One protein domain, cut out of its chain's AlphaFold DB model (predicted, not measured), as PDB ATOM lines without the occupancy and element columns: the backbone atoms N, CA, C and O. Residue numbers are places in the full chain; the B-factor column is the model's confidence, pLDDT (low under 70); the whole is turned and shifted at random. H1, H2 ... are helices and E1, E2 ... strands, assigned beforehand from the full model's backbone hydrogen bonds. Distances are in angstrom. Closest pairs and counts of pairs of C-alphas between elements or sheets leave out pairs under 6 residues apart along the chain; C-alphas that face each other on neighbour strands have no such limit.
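AT A GLANCE: This is residues 448 to 548 of the 548 residues of a protein of Desulfosarcina widdelii (UniProt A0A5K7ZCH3). Look first for a small meander of three strands, E2, E3 and E4, at one end of the domain, and for a cluster at the other end in which H1 and H4 pack on the longest helix, H5. H3 lies between the meander and H4, and the short strand pair E1 and E5 lies near the later part of H5. The printed part has 101 residues with five named helices and five named strands, in the order H1 E1 H2 E2 E3 E4 H3 H4 H5 E5. The sheet order is E2 E3 E4, antiparallel, and the class is mixed, helices and strands. The whole is compact, with a radius of gyration of the C-alphas of 13.1 A and spans of 38 by 26 by 25 A.

IN THESE COORDINATES: Find C-alpha 476 at (79.893, 25.597, 55.885), where E2, residues 476 to 478, begins. E3, residues 486 to 489, runs 9.7 A, and E4 is residues 499 to 501. Next come H3, residues 503 to 512, 14.4 A long, and H4, residues 519 to 526, 10.5 A. H5, residues 529 to 541, runs 18.0 A from C-alpha 529 at (88.844, 0.922, 50.003). E5 is residues 545 to 547. Earlier in the printed part, find H1, residues 448 to 453, E1, residues 465 to 467, and H2, residues 469 to 472.

HOW THE PARTS SIT: E2 and E3 form a hairpin, with N 476 and O 488 2.9 A apart, within hydrogen-bond range. E3 and E4 form another, with N 487 and O 501 2.9 A apart. H3 only grazes this sheet with residues 503 to 506, and H5 only grazes it with residues 535 to 541. H5 touches H4 at a steep tilt of 67 degrees, opposite ways; the closest C-alphas, of Ile 523 and Ala 532, are 5.4 A apart. With residues 536 to 540 alone H5 touches H1, at a steep tilt of 43 degrees, opposite ways; the closest C-alphas, of Leu 452 and Lys 537, are 5.7 A apart. H3 is close to H4 but not clearly touching, with the closest C-alphas, of Met 508 and Phe 525, 7.3 A apart. E1 and E5 are antiparallel neighbours, with N 466 and O 546 2.9 A apart. H2 is not on the sheet of E2, E3 and E4; its closest C-alpha to E3, that of Leu 472, is 6.5 A from that of Val 489. In H1, H3, H4 and H5 every O i to N i+4 pair is within hydrogen-bond range; H2 is too short for such a pair.

THE WHOLE: The two C-alphas farthest apart, of Asp 462 and Asn 481, are 40.2 A apart. The printed part has no cut, and the link from H1 to E1, 11 residues, is the long one. Look at the B-factor column: the mean pLDDT of the printed part is 82.7, and it is under 70 at residue 470, residues 479 to 485 and residues 488 to 498.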
ATOM      1  N   ARG A 448      96.619   7.579  65.697       86.62
ATOM      2  CA  ARG A 448      96.727   8.603  64.641       86.62
ATOM      3  C   ARG A 448      97.781   8.270  63.587       86.62
ATOM      4  O   ARG A 448      97.493   8.337  62.396       86.62
ATOM      5  N   ASN A 449      99.001   7.935  64.012       85.62
ATOM      6  CA  ASN A 449     100.084   7.642  63.072       85.62
ATOM      7  C   ASN A 449      99.816   6.353  62.292       85.62
ATOM      8  O   ASN A 449     100.083   6.324  61.092       85.62
ATOM      9  N   LEU A 450      99.230   5.335  62.933       89.25
ATOM     10  CA  LEU A 450      98.790   4.116  62.252       89.25
ATOM     11  C   LEU A 450      97.797   4.460  61.133       89.25
ATOM     12  O   LEU A 450      98.011   4.066  59.994       89.25
ATOM     13  N   ILE A 451      96.777   5.269  61.427       91.44
ATOM     14  CA  ILE A 451      95.748   5.658  60.453       91.44
ATOM     15  C   ILE A 451      96.345   6.472  59.296       91.44
ATOM     16  O   ILE A 451      96.074   6.201  58.127       91.44
ATOM     17  N   LEU A 452      97.183   7.470  59.593       89.25
ATOM     18  CA  LEU A 452      97.733   8.354  58.560       89.25
ATOM     19  C   LEU A 452      98.753   7.664  57.649       89.25
ATOM     20  O   LEU A 452      98.841   8.002  56.466       89.25
ATOM     21  N   THR A 453      99.493   6.688  58.175       90.75
ATOM     22  CA  THR A 453     100.503   5.934  57.415       90.75
ATOM     23  C   THR A 453      99.972   4.635  56.811       90.75
ATOM     24  O   THR A 453     100.636   4.069  55.939       90.75
ATOM     25  N   ALA A 454      98.774   4.187  57.210       91.25
ATOM     26  CA  ALA A 454      98.127   3.000  56.665       91.25
ATOM     27  C   ALA A 454      98.048   3.071  55.136       91.25
ATOM     28  O   ALA A 454      97.692   4.102  54.557       91.25
ATOM     29  N   ARG A 455      98.406   1.963  54.484       92.19
ATOM     30  CA  ARG A 455      98.274   1.774  53.031       92.19
ATOM     31  C   ARG A 455      97.052   0.933  52.664       92.19
ATOM     32  O   ARG A 455      96.617   1.002  51.526       92.19
ATOM     33  N   THR A 456      96.529   0.173  53.624       91.00
ATOM     34  CA  THR A 456      95.340  -0.678  53.510       91.00
ATOM     35  C   THR A 456      94.510  -0.574  54.789       91.00
ATOM     36  O   THR A 456      95.012  -0.151  55.836       91.00
ATOM     37  N   GLY A 457      93.244  -0.968  54.704       85.31
ATOM     38  CA  GLY A 457      92.267  -0.946  55.788       85.31
ATOM     39  C   GLY A 457      92.371  -2.064  56.813       85.31
ATOM     40  O   GLY A 457      91.775  -1.951  57.880       85.31
ATOM     41  N   ALA A 458      93.128  -3.124  56.515       85.62
ATOM     42  CA  ALA A 458      93.126  -4.373  57.282       85.62
ATOM     43  C   ALA A 458      93.405  -4.193  58.788       85.62
ATOM     44  O   ALA A 458      92.879  -4.934  59.607       85.62
ATOM     45  N   TYR A 459      94.203  -3.190  59.164       86.31
ATOM     46  CA  TYR A 459      94.557  -2.899  60.563       86.31
ATOM     47  C   TYR A 459      93.673  -1.826  61.220       86.31
ATOM     48  O   TYR A 459      93.951  -1.404  62.340       86.31
ATOM     49  N   LEU A 460      92.652  -1.335  60.514       91.31
ATOM     50  CA  LEU A 460      91.766  -0.255  60.958       91.31
ATOM     51  C   LEU A 460      90.340  -0.744  61.254       91.31
ATOM     52  O   LEU A 460      89.526   0.028  61.752       91.31
ATOM     53  N   GLU A 461      90.028  -2.009  60.957       88.38
ATOM     54  CA  GLU A 461      88.677  -2.575  61.083       88.38
ATOM     55  C   GLU A 461      88.165  -2.615  62.530       88.38
ATOM     56  O   GLU A 461      86.975  -2.410  62.764       88.38
ATOM     57  N   ASP A 462      89.070  -2.819  63.489       91.25
ATOM     58  CA  ASP A 462      88.754  -2.897  64.921       91.25
ATOM     59  C   ASP A 462      88.854  -1.538  65.634       91.25
ATOM     60  O   ASP A 462      88.694  -1.448  66.853       91.25
ATOM     61  N   ILE A 463      89.129  -0.463  64.887       94.00
ATOM     62  CA  ILE A 463      89.198   0.897  65.423       94.00
ATOM     63  C   ILE A 463      87.849   1.572  65.200       94.00
ATOM     64  O   ILE A 463      87.415   1.767  64.063       94.00
ATOM     65  N   TYR A 464      87.202   1.963  66.296       95.44
ATOM     66  CA  TYR A 464      85.930   2.669  66.259       95.44
ATOM     67  C   TYR A 464      86.129   4.174  66.364       95.44
ATOM     68  O   TYR A 464      86.970   4.671  67.115       95.44
ATOM     69  N   PHE A 465      85.303   4.900  65.626       94.94
ATOM     70  CA  PHE A 465      85.303   6.343  65.514       94.94
ATOM     71  C   PHE A 465      83.938   6.907  65.896       94.94
ATOM     72  O   PHE A 465      82.897   6.280  65.697       94.94
ATOM     73  N   ILE A 466      83.940   8.127  66.421       93.88
ATOM     74  CA  ILE A 466      82.746   8.959  66.571       93.88
ATOM     75  C   ILE A 466      83.057  10.370  66.089       93.88
ATOM     76  O   ILE A 466      84.158  10.878  66.314       93.88
ATOM     77  N   PHE A 467      82.095  11.023  65.445       90.38
ATOM     78  CA  PHE A 467      82.280  12.404  65.020       90.38
ATOM     79  C   PHE A 467      82.319  13.380  66.196       90.38
ATOM     80  O   PHE A 467      81.566  13.278  67.167       90.38
ATOM     81  N   ASP A 468      83.183  14.381  66.071       83.69
ATOM     82  CA  ASP A 468      83.241  15.507  66.984       83.69
ATOM     83  C   ASP A 468      82.137  16.518  66.661       83.69
ATOM     84  O   ASP A 468      82.184  17.246  65.667       83.69
ATOM     85  N   ARG A 469      81.122  16.581  67.528       78.75
ATOM     86  CA  ARG A 469      79.955  17.452  67.324       78.75
ATOM     87  C   ARG A 469      80.318  18.931  67.179       78.75
ATOM     88  O   ARG A 469      79.650  19.632  66.424       78.75
ATOM     89  N   LEU A 470      81.347  19.412  67.880       69.69
ATOM     90  CA  LEU A 470      81.754  20.818  67.815       69.69
ATOM     91  C   LEU A 470      82.390  21.148  66.465       69.69
ATOM     92  O   LEU A 470      82.079  22.189  65.890       69.69
ATOM     93  N   SER A 471      83.233  20.260  65.934       72.62
ATOM     94  CA  SER A 471      83.794  20.406  64.590       72.62
ATOM     95  C   SER A 471      82.701  20.427  63.520       72.62
ATOM     96  O   SER A 471      82.736  21.284  62.635       72.62
ATOM     97  N   LEU A 472      81.692  19.556  63.629       77.31
ATOM     98  CA  LEU A 472      80.587  19.492  62.665       77.31
ATOM     99  C   LEU A 472      79.681  20.732  62.679       77.31
ATOM    100  O   LEU A 472      79.191  21.139  61.629       77.31
ATOM    101  N   GLN A 473      79.490  21.377  63.834       75.50
ATOM    102  CA  GLN A 473      78.715  22.627  63.933       75.50
ATOM    103  C   GLN A 473      79.332  23.792  63.145       75.50
ATOM    104  O   GLN A 473      78.653  24.778  62.875       75.50
ATOM    105  N   GLN A 474      80.608  23.684  62.772       74.19
ATOM    106  CA  GLN A 474      81.341  24.701  62.016       74.19
ATOM    107  C   GLN A 474      81.385  24.412  60.515       74.19
ATOM    108  O   GLN A 474      82.133  25.073  59.792       74.19
ATOM    109  N   MET A 475      80.652  23.399  60.052       77.31
ATOM    110  CA  MET A 475      80.620  23.018  58.649       77.31
ATOM    111  C   MET A 475      79.838  24.047  57.826       77.31
ATOM    112  O   MET A 475      78.674  24.329  58.108       77.31
ATOM    113  N   VAL A 476      80.474  24.596  56.791       78.69
ATOM    114  CA  VAL A 476      79.893  25.597  55.885       78.69
ATOM    115  C   VAL A 476      79.944  25.078  54.454       78.69
ATOM    116  O   VAL A 476      80.984  24.605  54.004       78.69
ATOM    117  N   ASN A 477      78.833  25.190  53.728       78.69
ATOM    118  CA  ASN A 477      78.766  24.841  52.310       78.69
ATOM    119  C   ASN A 477      79.367  25.965  51.444       78.69
ATOM    120  O   ASN A 477      78.924  27.114  51.518       78.69
ATOM    121  N   LEU A 478      80.350  25.627  50.610       71.12
ATOM    122  CA  LEU A 478      80.844  26.464  49.525       71.12
ATOM    123  C   LEU A 478      80.042  26.144  48.261       71.12
ATOM    124  O   LEU A 478      80.353  25.207  47.525       71.12
ATOM    125  N   ASN A 479      79.021  26.955  47.982       63.09
ATOM    126  CA  ASN A 479      78.315  26.868  46.708       63.09
ATOM    127  C   ASN A 479      79.268  27.268  45.572       63.09
ATOM    128  O   ASN A 479      79.637  28.436  45.446       63.09
ATOM    129  N   THR A 480      79.644  26.301  44.735       58.00
ATOM    130  CA  THR A 480      80.316  26.554  43.457       58.00
ATOM    131  C   THR A 480      79.318  26.345  42.316       58.00
ATOM    132  O   THR A 480      78.394  25.541  42.429       58.00
ATOM    133  N   ASN A 481      79.476  27.075  41.210       55.12
ATOM    134  CA  ASN A 481      78.532  27.068  40.081       55.12
ATOM    135  C   ASN A 481      78.416  25.708  39.343       55.12
ATOM    136  O   ASN A 481      77.622  25.607  38.413       55.12
ATOM    137  N   ASN A 482      79.170  24.675  39.745       55.03
ATOM    138  CA  ASN A 482      79.326  23.407  39.020       55.03
ATOM    139  C   ASN A 482      78.741  22.166  39.736       55.03
ATOM    140  O   ASN A 482      79.214  21.062  39.506       55.03
ATOM    141  N   ASN A 483      77.697  22.303  40.563       49.66
ATOM    142  CA  ASN A 483      76.973  21.192  41.230       49.66
ATOM    143  C   ASN A 483      77.765  20.295  42.212       49.66
ATOM    144  O   ASN A 483      77.131  19.561  42.975       49.66
ATOM    145  N   ASP A 484      79.090  20.406  42.291       57.41
ATOM    146  CA  ASP A 484      79.893  19.777  43.341       57.41
ATOM    147  C   ASP A 484      80.001  20.728  44.542       57.41
ATOM    148  O   ASP A 484      80.777  21.689  44.563       57.41
ATOM    149  N   GLY A 485      79.139  20.504  45.535       63.56
ATOM    150  CA  GLY A 485      79.181  21.226  46.803       63.56
ATOM    151  C   GLY A 485      80.371  20.753  47.632       63.56
ATOM    152  O   GLY A 485      80.404  19.597  48.052       63.56
ATOM    153  N   TYR A 486      81.330  21.642  47.873       71.06
ATOM    154  CA  TYR A 486      82.407  21.407  48.830       71.06
ATOM    155  C   TYR A 486      82.008  21.996  50.177       71.06
ATOM    156  O   TYR A 486      81.449  23.090  50.240       71.06
ATOM    157  N   PHE A 487      82.326  21.312  51.268       76.88
ATOM    158  CA  PHE A 487      82.093  21.828  52.610       76.88
ATOM    159  C   PHE A 487      83.428  22.144  53.266       76.88
ATOM    160  O   PHE A 487      84.362  21.350  53.199       76.88
ATOM    161  N   VAL A 488      83.515  23.294  53.929       67.75
ATOM    162  CA  VAL A 488      84.635  23.585  54.823       67.75
ATOM    163  C   VAL A 488      84.199  23.266  56.232       67.75
ATOM    164  O   VAL A 488      83.245  23.850  56.742       67.75
ATOM    165  N   VAL A 489      84.913  22.350  56.868       69.31
ATOM    166  CA  VAL A 489      84.716  22.016  58.275       69.31
ATOM    167  C   VAL A 489      85.806  22.692  59.100       69.31
ATOM    168  O   VAL A 489      86.931  22.873  58.625       69.31
ATOM    169  N   ASN A 490      85.480  23.040  60.348       64.19
ATOM    170  CA  ASN A 490      86.416  23.633  61.307       64.19
ATOM    171  C   ASN A 490      86.853  25.074  60.955       64.19
ATOM    172  O   ASN A 490      88.011  25.454  61.132       64.19
ATOM    173  N   MET A 491      85.920  25.897  60.458       52.88
ATOM    174  CA  MET A 491      86.164  27.291  60.047       52.88
ATOM    175  C   MET A 491      86.784  28.181  61.140       52.88
ATOM    176  O   MET A 491      87.446  29.165  60.814       52.88
ATOM    177  N   SER A 492      86.600  27.840  62.421       48.31
ATOM    178  CA  SER A 492      87.196  28.581  63.544       48.31
ATOM    179  C   SER A 492      88.659  28.210  63.828       48.31
ATOM    180  O   SER A 492      89.342  28.921  64.567       48.31
ATOM    181  N   ALA A 493      89.169  27.120  63.245       51.78
ATOM    182  CA  ALA A 493      90.559  26.713  63.398       51.78
ATOM    183  C   ALA A 493      91.482  27.422  62.394       51.78
ATOM    184  O   ALA A 493      91.050  27.992  61.389       51.78
ATOM    185  N   SER A 494      92.794  27.381  62.658       51.47
ATOM    186  CA  SER A 494      93.786  27.915  61.718       51.47
ATOM    187  C   SER A 494      93.662  27.225  60.356       51.47
ATOM    188  O   SER A 494      93.330  26.043  60.302       51.47
ATOM    189  N   ARG A 495      93.984  27.926  59.255       53.53
ATOM    190  CA  ARG A 495      93.855  27.405  57.872       53.53
ATOM    191  C   ARG A 495      94.447  26.003  57.657       53.53
ATOM    192  O   ARG A 495      94.002  25.293  56.773       53.53
ATOM    193  N   ARG A 496      95.436  25.598  58.462       49.53
ATOM    194  CA  ARG A 496      96.063  24.263  58.407       49.53
ATOM    195  C   ARG A 496      95.181  23.120  58.940       49.53
ATOM    196  O   ARG A 496      95.512  21.970  58.701       49.53
ATOM    197  N   HIS A 497      94.117  23.428  59.679       56.38
ATOM    198  CA  HIS A 497      93.184  22.469  60.289       56.38
ATOM    199  C   HIS A 497      91.774  22.548  59.687       56.38
ATOM    200  O   HIS A 497      90.877  21.831  60.129       56.38
ATOM    201  N   GLN A 498      91.574  23.446  58.720       69.50
ATOM    202  CA  GLN A 498      90.364  23.493  57.911       69.50
ATOM    203  C   GLN A 498      90.449  22.365  56.891       69.50
ATOM    204  O   GLN A 498      91.483  22.200  56.240       69.50
ATOM    205  N   VAL A 499      89.376  21.593  56.757       73.19
ATOM    206  CA  VAL A 499      89.297  20.531  55.752       73.19
ATOM    207  C   VAL A 499      88.184  20.856  54.787       73.19
ATOM    208  O   VAL A 499      87.075  21.198  55.197       73.19
ATOM    209  N   ILE A 500      88.530  20.768  53.509       81.75
ATOM    210  CA  ILE A 500      87.589  20.835  52.405       81.75
ATOM    211  C   ILE A 500      87.183  19.395  52.126       81.75
ATOM    212  O   ILE A 500      88.028  18.593  51.739       81.75
ATOM    213  N   ILE A 501      85.918  19.081  52.362       84.38
ATOM    214  CA  ILE A 501      85.345  17.768  52.081       84.38
ATOM    215  C   ILE A 501      84.387  17.873  50.898       84.38
ATOM    216  O   ILE A 501      83.753  18.912  50.688       84.38
ATOM    217  N   ASP A 502      84.278  16.799  50.127       87.31
ATOM    218  CA  ASP A 502      83.292  16.705  49.057       87.31
ATOM    219  C   ASP A 502      81.883  16.395  49.604       87.31
ATOM    220  O   ASP A 502      81.660  16.179  50.804       87.31
ATOM    221  N   LYS A 503      80.900  16.377  48.702       86.06
ATOM    222  CA  LYS A 503      79.512  16.061  49.040       86.06
ATOM    223  C   LYS A 503      79.339  14.639  49.582       86.06
ATOM    224  O   LYS A 503      78.555  14.446  50.505       86.06
ATOM    225  N   LYS A 504      80.076  13.660  49.055       89.31
ATOM    226  CA  LYS A 504      79.944  12.250  49.443       89.31
ATOM    227  C   LYS A 504      80.423  12.036  50.884       89.31
ATOM    228  O   LYS A 504      79.732  11.380  51.662       89.31
ATOM    229  N   LEU A 505      81.530  12.658  51.287       88.94
ATOM    230  CA  LEU A 505      81.999  12.666  52.674       88.94
ATOM    231  C   LEU A 505      81.046  13.451  53.599       88.94
ATOM    232  O   LEU A 505      80.795  13.025  54.725       88.94
ATOM    233  N   SER A 506      80.444  14.547  53.128       87.75
ATOM    234  CA  SER A 506      79.397  15.270  53.877       87.75
ATOM    235  C   SER A 506      78.147  14.411  54.132       87.75
ATOM    236  O   SER A 506      77.615  14.386  55.247       87.75
ATOM    237  N   ASP A 507      77.703  13.641  53.138       89.94
ATOM    238  CA  ASP A 507      76.583  12.704  53.279       89.94
ATOM    239  C   ASP A 507      76.915  11.592  54.289       89.94
ATOM    240  O   ASP A 507      76.108  11.296  55.176       89.94
ATOM    241  N   MET A 508      78.140  11.053  54.241       92.25
ATOM    242  CA  MET A 508      78.642  10.083  55.222       92.25
ATOM    243  C   MET A 508      78.609  10.647  56.649       92.25
ATOM    244  O   MET A 508      78.072  10.020  57.563       92.25
ATOM    245  N   ILE A 509      79.133  11.863  56.842       89.94
ATOM    246  CA  ILE A 509      79.094  12.570  58.128       89.94
ATOM    247  C   ILE A 509      77.657  12.649  58.644       89.94
ATOM    248  O   ILE A 509      77.404  12.341  59.805       89.94
ATOM    249  N   ASN A 510      76.693  13.016  57.800       88.50
ATOM    250  CA  ASN A 510      75.298  13.140  58.218       88.50
ATOM    251  C   ASN A 510      74.668  11.813  58.665       88.50
ATOM    252  O   ASN A 510      73.824  11.831  59.564       88.50
ATOM    253  N   ILE A 511      75.084  10.689  58.078       92.38
ATOM    254  CA  ILE A 511      74.619   9.343  58.438       92.38
ATOM    255  C   ILE A 511      75.191   8.900  59.792       92.38
ATOM    256  O   ILE A 511      74.468   8.343  60.625       92.38
ATOM    257  N   PHE A 512      76.478   9.165  60.024       92.19
ATOM    258  CA  PHE A 512      77.222   8.622  61.163       92.19
ATOM    259  C   PHE A 512      77.457   9.614  62.314       92.19
ATOM    260  O   PHE A 512      77.939   9.204  63.364       92.19
ATOM    261  N   LYS A 513      77.096  10.900  62.185       87.81
ATOM    262  CA  LYS A 513      77.383  11.966  63.177       87.81
ATOM    263  C   LYS A 513      76.987  11.668  64.629       87.81
ATOM    264  O   LYS A 513      77.567  12.247  65.542       87.81
ATOM    265  N   ASP A 514      76.011  10.789  64.840       87.19
ATOM    266  CA  ASP A 514      75.485  10.421  66.159       87.19
ATOM    267  C   ASP A 514      75.709   8.938  66.508       87.19
ATOM    268  O   ASP A 514      75.108   8.423  67.452       87.19
ATOM    269  N   LYS A 515      76.555   8.229  65.750       92.25
ATOM    270  CA  LYS A 515      76.808   6.793  65.909       92.25
ATOM    271  C   LYS A 515      78.307   6.503  65.947       92.25
ATOM    272  O   LYS A 515      79.108   7.246  65.385       92.25
ATOM    273  N   LYS A 516      78.678   5.401  66.605       95.12
ATOM    274  CA  LYS A 516      80.007   4.807  66.423       95.12
ATOM    275  C   LYS A 516      80.056   4.124  65.053       95.12
ATOM    276  O   LYS A 516      79.061   3.522  64.657       95.12
ATOM    277  N   PHE A 517      81.191   4.215  64.377       95.75
ATOM    278  CA  PHE A 517      81.452   3.546  63.101       95.75
ATOM    279  C   PHE A 517      82.917   3.108  63.032       95.75
ATOM    280  O   PHE A 517      83.748   3.650  63.754       95.75
ATOM    281  N   ASN A 518      83.256   2.135  62.198       95.25
ATOM    282  CA  ASN A 518      84.626   1.674  61.973       95.25
ATOM    283  C   ASN A 518      84.995   1.745  60.484       95.25
ATOM    284  O   ASN A 518      84.241   2.263  59.661       95.25
ATOM    285  N   PHE A 519      86.173   1.236  60.119       96.00
ATOM    286  CA  PHE A 519      86.620   1.286  58.729       96.00
ATOM    287  C   PHE A 519      85.729   0.485  57.760       96.00
ATOM    288  O   PHE A 519      85.572   0.897  56.613       96.00
ATOM    289  N   LYS A 520      85.089  -0.605  58.211       94.88
ATOM    290  CA  LYS A 520      84.172  -1.404  57.376       94.88
ATOM    291  C   LYS A 520      82.935  -0.611  56.982       94.88
ATOM    292  O   LYS A 520      82.557  -0.644  55.817       94.88
ATOM    293  N   ASP A 521      82.378   0.153  57.918       95.44
ATOM    294  CA  ASP A 521      81.226   1.020  57.653       95.44
ATOM    295  C   ASP A 521      81.558   2.081  56.588       95.44
ATOM    296  O   ASP A 521      80.734   2.411  55.734       95.44
ATOM    297  N   ILE A 522      82.796   2.597  56.605       94.88
ATOM    298  CA  ILE A 522      83.276   3.544  55.592       94.88
ATOM    299  C   ILE A 522      83.387   2.848  54.230       94.88
ATOM    300  O   ILE A 522      82.921   3.410  53.244       94.88
ATOM    301  N   ILE A 523      83.955   1.636  54.161       95.12
ATOM    302  CA  ILE A 523      84.044   0.860  52.910       95.12
ATOM    303  C   ILE A 523      82.652   0.555  52.349       95.12
ATOM    304  O   ILE A 523      82.438   0.706  51.148       95.12
ATOM    305  N   GLU A 524      81.701   0.141  53.191       94.50
ATOM    306  CA  GLU A 524      80.328  -0.153  52.766       94.50
ATOM    307  C   GLU A 524      79.665   1.084  52.147       94.50
ATOM    308  O   GLU A 524      78.983   0.984  51.127       94.50
ATOM    309  N   PHE A 525      79.935   2.268  52.704       94.31
ATOM    310  CA  PHE A 525      79.450   3.532  52.160       94.31
ATOM    311  C   PHE A 525      80.182   3.973  50.879       94.31
ATOM    312  O   PHE A 525      79.557   4.461  49.934       94.31
ATOM    313  N   THR A 526      81.513   3.862  50.827       93.38
ATOM    314  CA  THR A 526      82.297   4.361  49.686       93.38
ATOM    315  C   THR A 526      82.320   3.406  48.505       93.38
ATOM    316  O   THR A 526      82.561   3.889  47.395       93.38
ATOM    317  N   THR A 527      82.088   2.111  48.756       93.56
ATOM    318  CA  THR A 527      82.273   0.947  47.868       93.56
ATOM    319  C   THR A 527      83.695   0.780  47.323       93.56
ATOM    320  O   THR A 527      83.913   0.003  46.396       93.56
ATOM    321  N   ASP A 528      84.662   1.518  47.872       94.25
ATOM    322  CA  ASP A 528      86.059   1.545  47.437       94.25
ATOM    323  C   ASP A 528      86.970   1.792  48.648       94.25
ATOM    324  O   ASP A 528      86.810   2.781  49.376       94.25
ATOM    325  N   GLU A 529      87.925   0.887  48.863       93.75
ATOM    326  CA  GLU A 529      88.844   0.922  50.003       93.75
ATOM    327  C   GLU A 529      89.798   2.125  49.958       93.75
ATOM    328  O   GLU A 529      90.081   2.726  50.996       93.75
ATOM    329  N   ASN A 530      90.273   2.524  48.775       93.69
ATOM    330  CA  ASN A 530      91.178   3.664  48.639       93.69
ATOM    331  C   ASN A 530      90.459   4.968  48.988       93.69
ATOM    332  O   ASN A 530      91.014   5.801  49.707       93.69
ATOM    333  N   ILE A 531      89.209   5.116  48.536       93.19
ATOM    334  CA  ILE A 531      88.362   6.265  48.889       93.19
ATOM    335  C   ILE A 531      88.050   6.250  50.391       93.19
ATOM    336  O   ILE A 531      88.166   7.284  51.048       93.19
ATOM    337  N   ALA A 532      87.730   5.085  50.967       94.44
ATOM    338  CA  ALA A 532      87.499   4.953  52.407       94.44
ATOM    339  C   ALA A 532      88.724   5.385  53.225       94.44
ATOM    340  O   ALA A 532      88.608   6.139  54.195       94.44
ATOM    341  N   LEU A 533      89.915   4.947  52.811       94.75
ATOM    342  CA  LEU A 533      91.173   5.289  53.462       94.75
ATOM    343  C   LEU A 533      91.502   6.778  53.323       94.75
ATOM    344  O   LEU A 533      91.958   7.393  54.289       94.75
ATOM    345  N   GLN A 534      91.248   7.369  52.155       93.44
ATOM    346  CA  GLN A 534      91.390   8.806  51.940       93.44
ATOM    347  C   GLN A 534      90.470   9.594  52.880       93.44
ATOM    348  O   GLN A 534      90.957  10.447  53.622       93.44
ATOM    349  N   TYR A 535      89.176   9.269  52.919       93.69
ATOM    350  CA  TYR A 535      88.211   9.948  53.785       93.69
ATOM    351  C   TYR A 535      88.556   9.799  55.262       93.69
ATOM    352  O   TYR A 535      88.510  10.780  56.004       93.69
ATOM    353  N   LEU A 536      88.979   8.612  55.708       93.81
ATOM    354  CA  LEU A 536      89.422   8.436  57.087       93.81
ATOM    355  C   LEU A 536      90.633   9.325  57.414       93.81
ATOM    356  O   LEU A 536      90.662   9.971  58.463       93.81
ATOM    357  N   LYS A 537      91.610   9.426  56.507       91.88
ATOM    358  CA  LYS A 537      92.771  10.310  56.682       91.88
ATOM    359  C   LYS A 537      92.385  11.785  56.683       91.88
ATOM    360  O   LYS A 537      92.930  12.538  57.489       91.88
ATOM    361  N   GLU A 538      91.452  12.200  55.834       89.06
ATOM    362  CA  GLU A 538      90.915  13.565  55.816       89.06
ATOM    363  C   GLU A 538      90.194  13.894  57.126       89.06
ATOM    364  O   GLU A 538      90.477  14.926  57.738       89.06
ATOM    365  N   MET A 539      89.355  12.985  57.631       90.12
ATOM    366  CA  MET A 539      88.678  13.134  58.923       90.12
ATOM    367  C   MET A 539      89.666  13.219  60.092       90.12
ATOM    368  O   MET A 539      89.500  14.056  60.981       90.12
ATOM    369  N   VAL A 540      90.720  12.397  60.099       88.50
ATOM    370  CA  VAL A 540      91.755  12.408  61.147       88.50
ATOM    371  C   VAL A 540      92.643  13.654  61.065       88.50
ATOM    372  O   VAL A 540      92.910  14.287  62.090       88.50
ATOM    373  N   ASN A 541      93.073  14.063  59.869       83.44
ATOM    374  CA  ASN A 541      93.840  15.300  59.677       83.44
ATOM    375  C   ASN A 541      93.018  16.536  60.050       83.44
ATOM    376  O   ASN A 541      93.523  17.427  60.731       83.44
ATOM    377  N   GLY A 542      91.740  16.540  59.677       78.31
ATOM    378  CA  GLY A 542      90.776  17.578  60.022       78.31
ATOM    379  C   GLY A 542      90.285  17.544  61.447       78.31
ATOM    380  O   GLY A 542      89.553  18.448  61.845       78.31
ATOM    381  N   SER A 543      90.698  16.544  62.236       81.25
ATOM    382  CA  SER A 543      90.286  16.453  63.629       81.25
ATOM    383  C   SER A 543      88.753  16.366  63.774       81.25
ATOM    384  O   SER A 543      88.187  16.890  64.729       81.25
ATOM    385  N   LEU A 544      88.091  15.711  62.811       86.44
ATOM    386  CA  LEU A 544      86.633  15.575  62.719       86.44
ATOM    387  C   LEU A 544      86.088  14.402  63.535       86.44
ATOM    388  O   LEU A 544      84.896  14.363  63.825       86.44
ATOM    389  N   VAL A 545      86.946  13.447  63.891       89.12
ATOM    390  CA  VAL A 545      86.582  12.210  64.591       89.12
ATOM    391  C   VAL A 545      87.453  11.993  65.826       89.12
ATOM    392  O   VAL A 545      88.591  12.465  65.887       89.12
ATOM    393  N   ASN A 546      86.918  11.255  66.796       89.56
ATOM    394  CA  ASN A 546      87.636  10.706  67.946       89.56
ATOM    395  C   ASN A 546      87.641   9.173  67.852       89.56
ATOM    396  O   ASN A 546      86.654   8.605  67.390       89.56
ATOM    397  N   VAL A 547      88.711   8.520  68.310       91.12
ATOM    398  CA  VAL A 547      88.779   7.056  68.478       91.12
ATOM    399  C   VAL A 547      88.166   6.679  69.830       91.12
ATOM    400  O   VAL A 547      88.464   7.340  70.827       91.12
ATOM    401  N   VAL A 548      87.289   5.667  69.868       88.44
ATOM    402  CA  VAL A 548      86.401   5.343  71.013       88.44
ATOM    403  C   VAL A 548      86.202   3.858  71.275       88.44
ATOM    404  O   VAL A 548      86.669   3.040  70.461       88.44
TER     405      VAL A 548